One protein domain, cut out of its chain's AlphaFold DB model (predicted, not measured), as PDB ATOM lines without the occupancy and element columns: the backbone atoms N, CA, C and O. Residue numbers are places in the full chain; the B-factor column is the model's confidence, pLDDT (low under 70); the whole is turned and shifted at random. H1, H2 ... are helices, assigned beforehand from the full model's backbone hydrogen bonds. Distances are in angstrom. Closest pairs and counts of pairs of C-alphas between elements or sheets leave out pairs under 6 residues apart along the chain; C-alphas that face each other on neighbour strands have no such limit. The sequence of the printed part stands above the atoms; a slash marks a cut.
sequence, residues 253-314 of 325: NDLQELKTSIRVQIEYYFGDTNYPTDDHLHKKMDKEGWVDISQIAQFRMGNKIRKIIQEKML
ATOM      1  N   ASN A 253      39.354 -15.797  -7.679       83.75
ATOM      2  CA  ASN A 253      40.709 -16.059  -8.172       83.75
ATOM      3  C   ASN A 253      41.428 -17.112  -7.318       83.75
ATOM      4  O   ASN A 253      42.033 -18.035  -7.861       83.75
ATOM      5  N   ASP A 254      41.288 -17.037  -5.994       81.31
ATOM      6  CA  ASP A 254      41.874 -18.026  -5.083       81.31
ATOM      7  C   ASP A 254      41.228 -19.408  -5.250       81.31
ATOM      8  O   ASP A 254      41.913 -20.432  -5.179       81.31
ATOM      9  N   LEU A 255      39.925 -19.462  -5.551       84.25
ATOM     10  CA  LEU A 255      39.239 -20.711  -5.873       84.25
ATOM     11  C   LEU A 255      39.760 -21.328  -7.178       84.25
ATOM     12  O   LEU A 255      39.934 -22.547  -7.251       84.25
ATOM     13  N   GLN A 256      40.018 -20.514  -8.205       88.31
ATOM     14  CA  GLN A 256      40.579 -20.995  -9.472       88.31
ATOM     15  C   GLN A 256      42.018 -21.497  -9.307       88.31
ATOM     16  O   GLN A 256      42.370 -22.563  -9.825       88.31
ATOM     17  N   GLU A 257      42.839 -20.795  -8.525       86.06
ATOM     18  CA  GLU A 257      44.202 -21.236  -8.213       86.06
ATOM     19  C   GLU A 257      44.198 -22.554  -7.422       86.06
ATOM     20  O   GLU A 257      44.976 -23.472  -7.713       86.06
ATOM     21  N   LEU A 258      43.269 -22.697  -6.470       84.81
ATOM     22  CA  LEU A 258      43.073 -23.926  -5.706       84.81
ATOM     23  C   LEU A 258      42.657 -25.095  -6.609       84.81
ATOM     24  O   LEU A 258      43.249 -26.174  -6.524       84.81
ATOM     25  N   LYS A 259      41.679 -24.884  -7.498       89.44
ATOM     26  CA  LYS A 259      41.229 -25.893  -8.472       89.44
ATOM     27  C   LYS A 259      42.371 -26.345  -9.378       89.44
ATOM     28  O   LYS A 259      42.588 -27.546  -9.532       89.44
ATOM     29  N   THR A 260      43.138 -25.395  -9.908       91.06
ATOM     30  CA  THR A 260      44.293 -25.676 -10.771       91.06
ATOM     31  C   THR A 260      45.355 -26.479 -10.020       91.06
ATOM     32  O   THR A 260      45.855 -27.483 -10.523       91.06
ATOM     33  N   SER A 261      45.639 -26.103  -8.771       87.38
ATOM     34  CA  SER A 261      46.596 -26.811  -7.914       87.38
ATOM     35  C   SER A 261      46.163 -28.249  -7.610       87.38
ATOM     36  O   SER A 261      46.991 -29.160  -7.613       87.38
ATOM     37  N   ILE A 262      44.866 -28.472  -7.364       88.88
ATOM     38  CA  ILE A 262      44.303 -29.813  -7.161       88.88
ATOM     39  C   ILE A 262      44.417 -30.638  -8.448       88.88
ATOM     40  O   ILE A 262      44.896 -31.770  -8.385       88.88
ATOM     41  N   ARG A 263      44.033 -30.073  -9.604       93.25
ATOM     42  CA  ARG A 263      44.100 -30.749 -10.913       93.25
ATOM     43  C   ARG A 263      45.520 -31.231 -11.212       93.25
ATOM     44  O   ARG A 263      45.714 -32.430 -11.388       93.25
ATOM     45  N   VAL A 264      46.509 -30.339 -11.151       92.19
ATOM     46  CA  VAL A 264      47.924 -30.676 -11.409       92.19
ATOM     47  C   VAL A 264      48.419 -31.781 -10.474       92.19
ATOM     48  O   VAL A 264      49.192 -32.651 -10.869       92.19
ATOM     49  N   GLN A 265      47.969 -31.783  -9.219       89.81
ATOM     50  CA  GLN A 265      48.386 -32.803  -8.265       89.81
ATOM     51  C   GLN A 265      47.769 -34.175  -8.569       89.81
ATOM     52  O   GLN A 265      48.451 -35.190  -8.415       89.81
ATOM     53  N   ILE A 266      46.503 -34.211  -8.989       92.06
ATOM     54  CA  ILE A 266      45.834 -35.441  -9.431       92.06
ATOM     55  C   ILE A 266      46.518 -35.967 -10.697       92.06
ATOM     56  O   ILE A 266      46.890 -37.138 -10.737       92.06
ATOM     57  N   GLU A 267      46.772 -35.102 -11.680       94.75
ATOM     58  CA  GLU A 267      47.499 -35.445 -12.909       94.75
ATOM     59  C   GLU A 267      48.896 -35.990 -12.619       94.75
ATOM     60  O   GLU A 267      49.324 -36.952 -13.245       94.75
ATOM     61  N   TYR A 268      49.602 -35.436 -11.631       93.88
ATOM     62  CA  TYR A 268      50.894 -35.976 -11.223       93.88
ATOM     63  C   TYR A 268      50.774 -37.402 -10.678       93.88
ATOM     64  O   TYR A 268      51.572 -38.255 -11.049       93.88
ATOM     65  N   TYR A 269      49.798 -37.683  -9.807       93.62
ATOM     66  CA  TYR A 269      49.655 -39.016  -9.214       93.62
ATOM     67  C   TYR A 269      49.222 -40.071 -10.233       93.62
ATOM     68  O   TYR A 269      49.770 -41.173 -10.228       93.62
ATOM     69  N   PHE A 270      48.274 -39.722 -11.102       95.31
ATOM     70  CA  PHE A 270      47.691 -40.626 -12.095       95.31
ATOM     71  C   PHE A 270      48.329 -40.520 -13.486       95.31
ATOM     72  O   PHE A 270      47.873 -41.174 -14.418       95.31
ATOM     73  N   GLY A 271      49.377 -39.713 -13.638       96.06
ATOM     74  CA  GLY A 271      50.081 -39.534 -14.903       96.06
ATOM     75  C   GLY A 271      50.942 -40.738 -15.271       96.06
ATOM     76  O   GLY A 271      51.424 -41.470 -14.404       96.06
ATOM     77  N   ASP A 272      51.198 -40.895 -16.570       97.38
ATOM     78  CA  ASP A 272      51.881 -42.056 -17.161       97.38
ATOM     79  C   ASP A 272      53.267 -42.349 -16.569       97.38
ATOM     80  O   ASP A 272      53.741 -43.482 -16.608       97.38
ATOM     81  N   THR A 273      53.938 -41.331 -16.028       96.69
ATOM     82  CA  THR A 273      55.281 -41.461 -15.454       96.69
ATOM     83  C   THR A 273      55.257 -41.910 -13.996       96.69
ATOM     84  O   THR A 273      56.048 -42.772 -13.610       96.69
ATOM     85  N   ASN A 274      54.364 -41.352 -13.174       95.81
ATOM     86  CA  ASN A 274      54.306 -41.659 -11.746       95.81
ATOM     87  C   ASN A 274      53.479 -42.918 -11.479       95.81
ATOM     88  O   ASN A 274      53.918 -43.776 -10.716       95.81
ATOM     89  N   TYR A 275      52.331 -43.061 -12.146       95.88
ATOM     90  CA  TYR A 275      51.365 -44.124 -11.877       95.88
ATOM     91  C   TYR A 275      51.987 -45.536 -11.897       95.88
ATOM     92  O   TYR A 275      51.848 -46.240 -10.900       95.88
ATOM     93  N   PRO A 276      52.780 -45.953 -12.910       97.31
ATOM     94  CA  PRO A 276      53.355 -47.303 -12.941       97.31
ATOM     95  C   PRO A 276      54.390 -47.578 -11.841       97.31
ATOM     96  O   PRO A 276      54.683 -48.738 -11.560       97.31
ATOM     97  N   THR A 277      54.973 -46.531 -11.248       97.44
ATOM     98  CA  THR A 277      56.074 -46.641 -10.274       97.44
ATOM     99  C   THR A 277      55.645 -46.365  -8.831       97.44
ATOM    100  O   THR A 277      56.405 -46.641  -7.901       97.44
ATOM    101  N   ASP A 278      54.434 -45.844  -8.619       95.19
ATOM    102  CA  ASP A 278      53.945 -45.445  -7.302       95.19
ATOM    103  C   ASP A 278      53.290 -46.619  -6.552       95.19
ATOM    104  O   ASP A 278      52.071 -46.810  -6.533       95.19
ATOM    105  N   ASP A 279      54.125 -47.395  -5.856       95.81
ATOM    106  CA  ASP A 279      53.681 -48.483  -4.974       95.81
ATOM    107  C   ASP A 279      52.695 -48.025  -3.890       95.81
ATOM    108  O   ASP A 279      51.918 -48.832  -3.369       95.81
ATOM    109  N   HIS A 280      52.759 -46.758  -3.469       93.62
ATOM    110  CA  HIS A 280      51.870 -46.251  -2.432       93.62
ATOM    111  C   HIS A 280      50.461 -46.048  -2.984       93.62
ATOM    112  O   HIS A 280      49.499 -46.425  -2.312       93.62
ATOM    113  N   LEU A 281      50.344 -45.512  -4.201       94.38
ATOM    114  CA  LEU A 281      49.065 -45.384  -4.896       94.38
ATOM    115  C   LEU A 281      48.449 -46.764  -5.165       94.38
ATOM    116  O   LEU A 281      47.303 -47.000  -4.788       94.38
ATOM    117  N   HIS A 282      49.232 -47.718  -5.680       95.81
ATOM    118  CA  HIS A 282      48.752 -49.082  -5.935       95.81
ATOM    119  C   HIS A 282      48.282 -49.815  -4.669       95.81
ATOM    120  O   HIS A 282      47.316 -50.568  -4.716       95.81
ATOM    121  N   LYS A 283      48.911 -49.577  -3.510       96.25
ATOM    122  CA  LYS A 283      48.460 -50.145  -2.220       96.25
ATOM    123  C   LYS A 283      47.133 -49.575  -1.724       96.25
ATOM    124  O   LYS A 283      46.530 -50.150  -0.819       96.25
ATOM    125  N   LYS A 284      46.741 -48.410  -2.232       95.12
ATOM    126  CA  LYS A 284      45.501 -47.713  -1.880       95.12
ATOM    127  C   LYS A 284      44.378 -47.982  -2.881       95.12
ATOM    128  O   LYS A 284      43.224 -47.744  -2.543       95.12
ATOM    129  N   MET A 285      44.713 -48.507  -4.059       96.19
ATOM    130  CA  MET A 285      43.742 -48.951  -5.049       96.19
ATOM    131  C   MET A 285      43.020 -50.213  -4.591       96.19
ATOM    132  O   MET A 285      43.609 -51.115  -3.988       96.19
ATOM    133  N   ASP A 286      41.732 -50.275  -4.897       97.31
ATOM    134  CA  ASP A 286      40.973 -51.509  -4.789       97.31
ATOM    135  C   ASP A 286      41.253 -52.454  -5.976       97.31
ATOM    136  O   ASP A 286      42.127 -52.223  -6.813       97.31
ATOM    137  N   LYS A 287      40.514 -53.567  -6.040       96.94
ATOM    138  CA  LYS A 287      40.671 -54.576  -7.100       96.94
ATOM    139  C   LYS A 287      40.263 -54.068  -8.486       96.94
ATOM    140  O   LYS A 287      40.662 -54.672  -9.479       96.94
ATOM    141  N   GLU A 288      39.454 -53.017  -8.546       96.69
ATOM    142  CA  GLU A 288      38.950 -52.411  -9.781       96.69
ATOM    143  C   GLU A 288      39.796 -51.207 -10.215       96.69
ATOM    144  O   GLU A 288      39.681 -50.736 -11.345       96.69
ATOM    145  N   GLY A 289      40.698 -50.750  -9.345       94.12
ATOM    146  CA  GLY A 289      41.555 -49.604  -9.584       94.12
ATOM    147  C   GLY A 289      40.945 -48.272  -9.145       94.12
ATOM    148  O   GLY A 289      41.374 -47.224  -9.621       94.12
ATOM    149  N   TRP A 290      39.969 -48.275  -8.240       96.06
ATOM    150  CA  TRP A 290      39.474 -47.054  -7.612       96.06
ATOM    151  C   TRP A 290      40.316 -46.683  -6.397       96.06
ATOM    152  O   TRP A 290      40.775 -47.540  -5.639       96.06
ATOM    153  N   VAL A 291      40.493 -45.377  -6.193       94.94
ATOM    154  CA  VAL A 291      41.117 -44.800  -5.000       94.94
ATOM    155  C   VAL A 291      40.129 -43.830  -4.380       94.94
ATOM    156  O   VAL A 291      39.607 -42.948  -5.061       94.94
ATOM    157  N   ASP A 292      39.894 -43.962  -3.079       95.25
ATOM    158  CA  ASP A 292      39.024 -43.040  -2.361       95.25
ATOM    159  C   ASP A 292      39.667 -41.640  -2.274       95.25
ATOM    160  O   ASP A 292      40.833 -41.482  -1.887       95.25
ATOM    161  N   ILE A 293      38.890 -40.602  -2.596       89.12
ATOM    162  CA  ILE A 293      39.306 -39.192  -2.551       89.12
ATOM    163  C   ILE A 293      39.806 -38.826  -1.149       89.12
ATOM    164  O   ILE A 293      40.763 -38.057  -1.005       89.12
ATOM    165  N   SER A 294      39.216 -39.425  -0.109       90.19
ATOM    166  CA  SER A 294      39.641 -39.223   1.278       90.19
ATOM    167  C   SER A 294      41.112 -39.608   1.503       90.19
ATOM    168  O   SER A 294      41.825 -38.950   2.268       90.19
ATOM    169  N   GLN A 295      41.599 -40.629   0.792       91.19
ATOM    170  CA  GLN A 295      42.978 -41.101   0.872       91.19
ATOM    171  C   GLN A 295      43.920 -40.206   0.069       91.19
ATOM    172  O   GLN A 295      45.003 -39.880   0.559       91.19
ATOM    173  N   ILE A 296      43.487 -39.737  -1.106       88.12
ATOM    174  CA  ILE A 296      44.243 -38.780  -1.932       88.12
ATOM    175  C   ILE A 296      44.476 -37.478  -1.152       88.12
ATOM    176  O   ILE A 296      45.593 -36.955  -1.115       88.12
ATOM    177  N   ALA A 297      43.458 -36.994  -0.434       83.75
ATOM    178  CA  ALA A 297      43.564 -35.792   0.390       83.75
ATOM    179  C   ALA A 297      44.609 -35.917   1.519       83.75
ATOM    180  O   ALA A 297      45.168 -34.909   1.963       83.75
ATOM    181  N   GLN A 298      44.891 -37.133   2.000       84.50
ATOM    182  CA  GLN A 298      45.875 -37.407   3.061       84.50
ATOM    183  C   GLN A 298      47.320 -37.488   2.561       84.50
ATOM    184  O   GLN A 298      48.247 -37.508   3.376       84.50
ATOM    185  N   PHE A 299      47.549 -37.529   1.248       83.38
ATOM    186  CA  PHE A 299      48.907 -37.577   0.721       83.38
ATOM    187  C   PHE A 299      49.692 -36.321   1.123       83.38
ATOM    188  O   PHE A 299      49.128 -35.246   1.329       83.38
ATOM    189  N   ARG A 300      51.023 -36.437   1.247       70.94
ATOM    190  CA  ARG A 300      51.894 -35.359   1.773       70.94
ATOM    191  C   ARG A 300      51.752 -34.028   1.017       70.94
ATOM    192  O   ARG A 300      52.084 -32.992   1.584       70.94
ATOM    193  N   MET A 301      51.256 -34.046  -0.223       64.12
ATOM    194  CA  MET A 301      50.938 -32.849  -1.012       64.12
ATOM    195  C   MET A 301      49.549 -32.260  -0.732       64.12
ATOM    196  O   MET A 301      49.397 -31.044  -0.814       64.12
ATOM    197  N   GLY A 302      48.578 -33.053  -0.270       60.38
ATOM    198  CA  GLY A 302      47.316 -32.543   0.274       60.38
ATOM    199  C   GLY A 302      47.532 -31.583   1.449       60.38
ATOM    200  O   GLY A 302      46.736 -30.677   1.659       60.38
ATOM    201  N   ASN A 303      48.662 -31.683   2.158       63.12
ATOM    202  CA  ASN A 303      49.051 -30.705   3.180       63.12
ATOM    203  C   ASN A 303      49.414 -29.327   2.599       63.12
ATOM    204  O   ASN A 303      49.202 -28.326   3.277       63.12
ATOM    205  N   LYS A 304      49.929 -29.245   1.362       68.88
ATOM    206  CA  LYS A 304      50.153 -27.953   0.690       68.88
ATOM    207  C   LYS A 304      48.830 -27.307   0.305       68.88
ATOM    208  O   LYS A 304      48.640 -26.131   0.573       68.88
ATOM    209  N   ILE A 305      47.909 -28.094  -0.246       71.00
ATOM    210  CA  ILE A 305      46.560 -27.638  -0.603       71.00
ATOM    211  C   ILE A 305      45.806 -27.190   0.655       71.00
ATOM    212  O   ILE A 305      45.255 -26.099   0.678       71.00
ATOM    213  N   ARG A 306      45.874 -27.960   1.751       74.31
ATOM    214  CA  ARG A 306      45.329 -27.544   3.056       74.31
ATOM    215  C   ARG A 306      45.945 -26.249   3.562       74.31
ATOM    216  O   ARG A 306      45.218 -25.429   4.102       74.31
ATOM    217  N   LYS A 307      47.255 -26.057   3.387       78.50
ATOM    218  CA  LYS A 307      47.916 -24.808   3.769       78.50
ATOM    219  C   LYS A 307      47.394 -23.632   2.941       78.50
ATOM    220  O   LYS A 307      47.093 -22.607   3.526       78.50
ATOM    221  N   ILE A 308      47.215 -23.799   1.629       74.50
ATOM    222  CA  ILE A 308      46.622 -22.769   0.759       74.50
ATOM    223  C   ILE A 308      45.190 -22.454   1.204       74.50
ATOM    224  O   ILE A 308      44.848 -21.290   1.364       74.50
ATOM    225  N   ILE A 309      44.374 -23.475   1.483       78.81
ATOM    226  CA  ILE A 309      43.007 -23.295   1.996       78.81
ATOM    227  C   ILE A 309      43.020 -22.542   3.337       78.81
ATOM    228  O   ILE A 309      42.232 -21.627   3.532       78.81
ATOM    229  N   GLN A 310      43.926 -22.892   4.254       80.25
ATOM    230  CA  GLN A 310      44.040 -22.234   5.560       80.25
ATOM    231  C   GLN A 310      44.567 -20.801   5.478       80.25
ATOM    232  O   GLN A 310      44.142 -19.960   6.256       80.25
ATOM    233  N   GLU A 311      45.498 -20.532   4.569       79.12
ATOM    234  CA  GLU A 311      46.144 -19.226   4.432       79.12
ATOM    235  C   GLU A 311      45.286 -18.241   3.630       79.12
ATOM    236  O   GLU A 311      45.320 -17.048   3.907       79.12
ATOM    237  N   LYS A 312      44.507 -18.737   2.659       72.50
ATOM    238  CA  LYS A 312      43.738 -17.893   1.735       72.50
ATOM    239  C   LYS A 312      42.233 -17.867   1.985       72.50
ATOM    240  O   LYS A 312      41.608 -16.846   1.737       72.50
ATOM    241  N   MET A 313      41.640 -18.973   2.441       69.19
ATOM    242  CA  MET A 313      40.175 -19.117   2.502       69.19
ATOM    243  C   MET A 313      39.594 -19.144   3.913       69.19
ATOM    244  O   MET A 313      38.381 -19.017   4.068       69.19
ATOM    245  N   LEU A 314      40.419 -19.303   4.949       72.38
ATOM    246  CA  LEU A 314      39.964 -19.136   6.325       72.38
ATOM    247  C   LEU A 314      40.094 -17.655   6.704       72.38
ATOM    248  O   LEU A 314      41.211 -17.135   6.674       72.38
TER     249      LEU A 314
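AT A GLANCE: This is residues 253 to 314 of the 325 residues of the protein "HTH La-type RNA-binding domain-containing protein" of Zostera marina (UniProt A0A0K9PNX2). The long helix H1 and the shorter H4 lie side by side, running opposite ways, and past the last residues of H1 the backbone folds back toward H4 through two short helices, H2 and H3. The 62 printed residues have four named helices, H1 to H4 in chain order, and no named strand: all helix. The whole is only just loose, close to compact, with a radius of gyration of the C-alphas of 12.9 A, and spans 37 by 20 by 17 A.

HOW THE PARTS SIT: H1, residues 253 to 270, touches H4, residues 302 to 312, with residues 254 to 262 alone, at a shallow tilt of 3 degrees; their closest C-alphas, of Asp 254 and Lys 312, are 7.1 A apart. H2, residues 279 to 284, is close to H1 but not clearly touching, the closest C-alphas being Tyr 269 and Leu 281, 7.7 A. H3, residues 293 to 297, is likewise close to H4 but not clearly touching, at Ile 296 and Gly 302, C-alphas 7.3 A apart. In these helices every O i to N i+4 pair is within hydrogen-bond range.

IN THESE COORDINATES: H1 begins at C-alpha 253 (40.709, -16.059, -8.172) and is 25.8 A long; H4, 15.2 A, ends at C-alpha 312 (43.738, -17.893, 1.735).

THE WHOLE: The printed part has no cut and no long link. Residues 301 to 304 and 313 have pLDDT under 70.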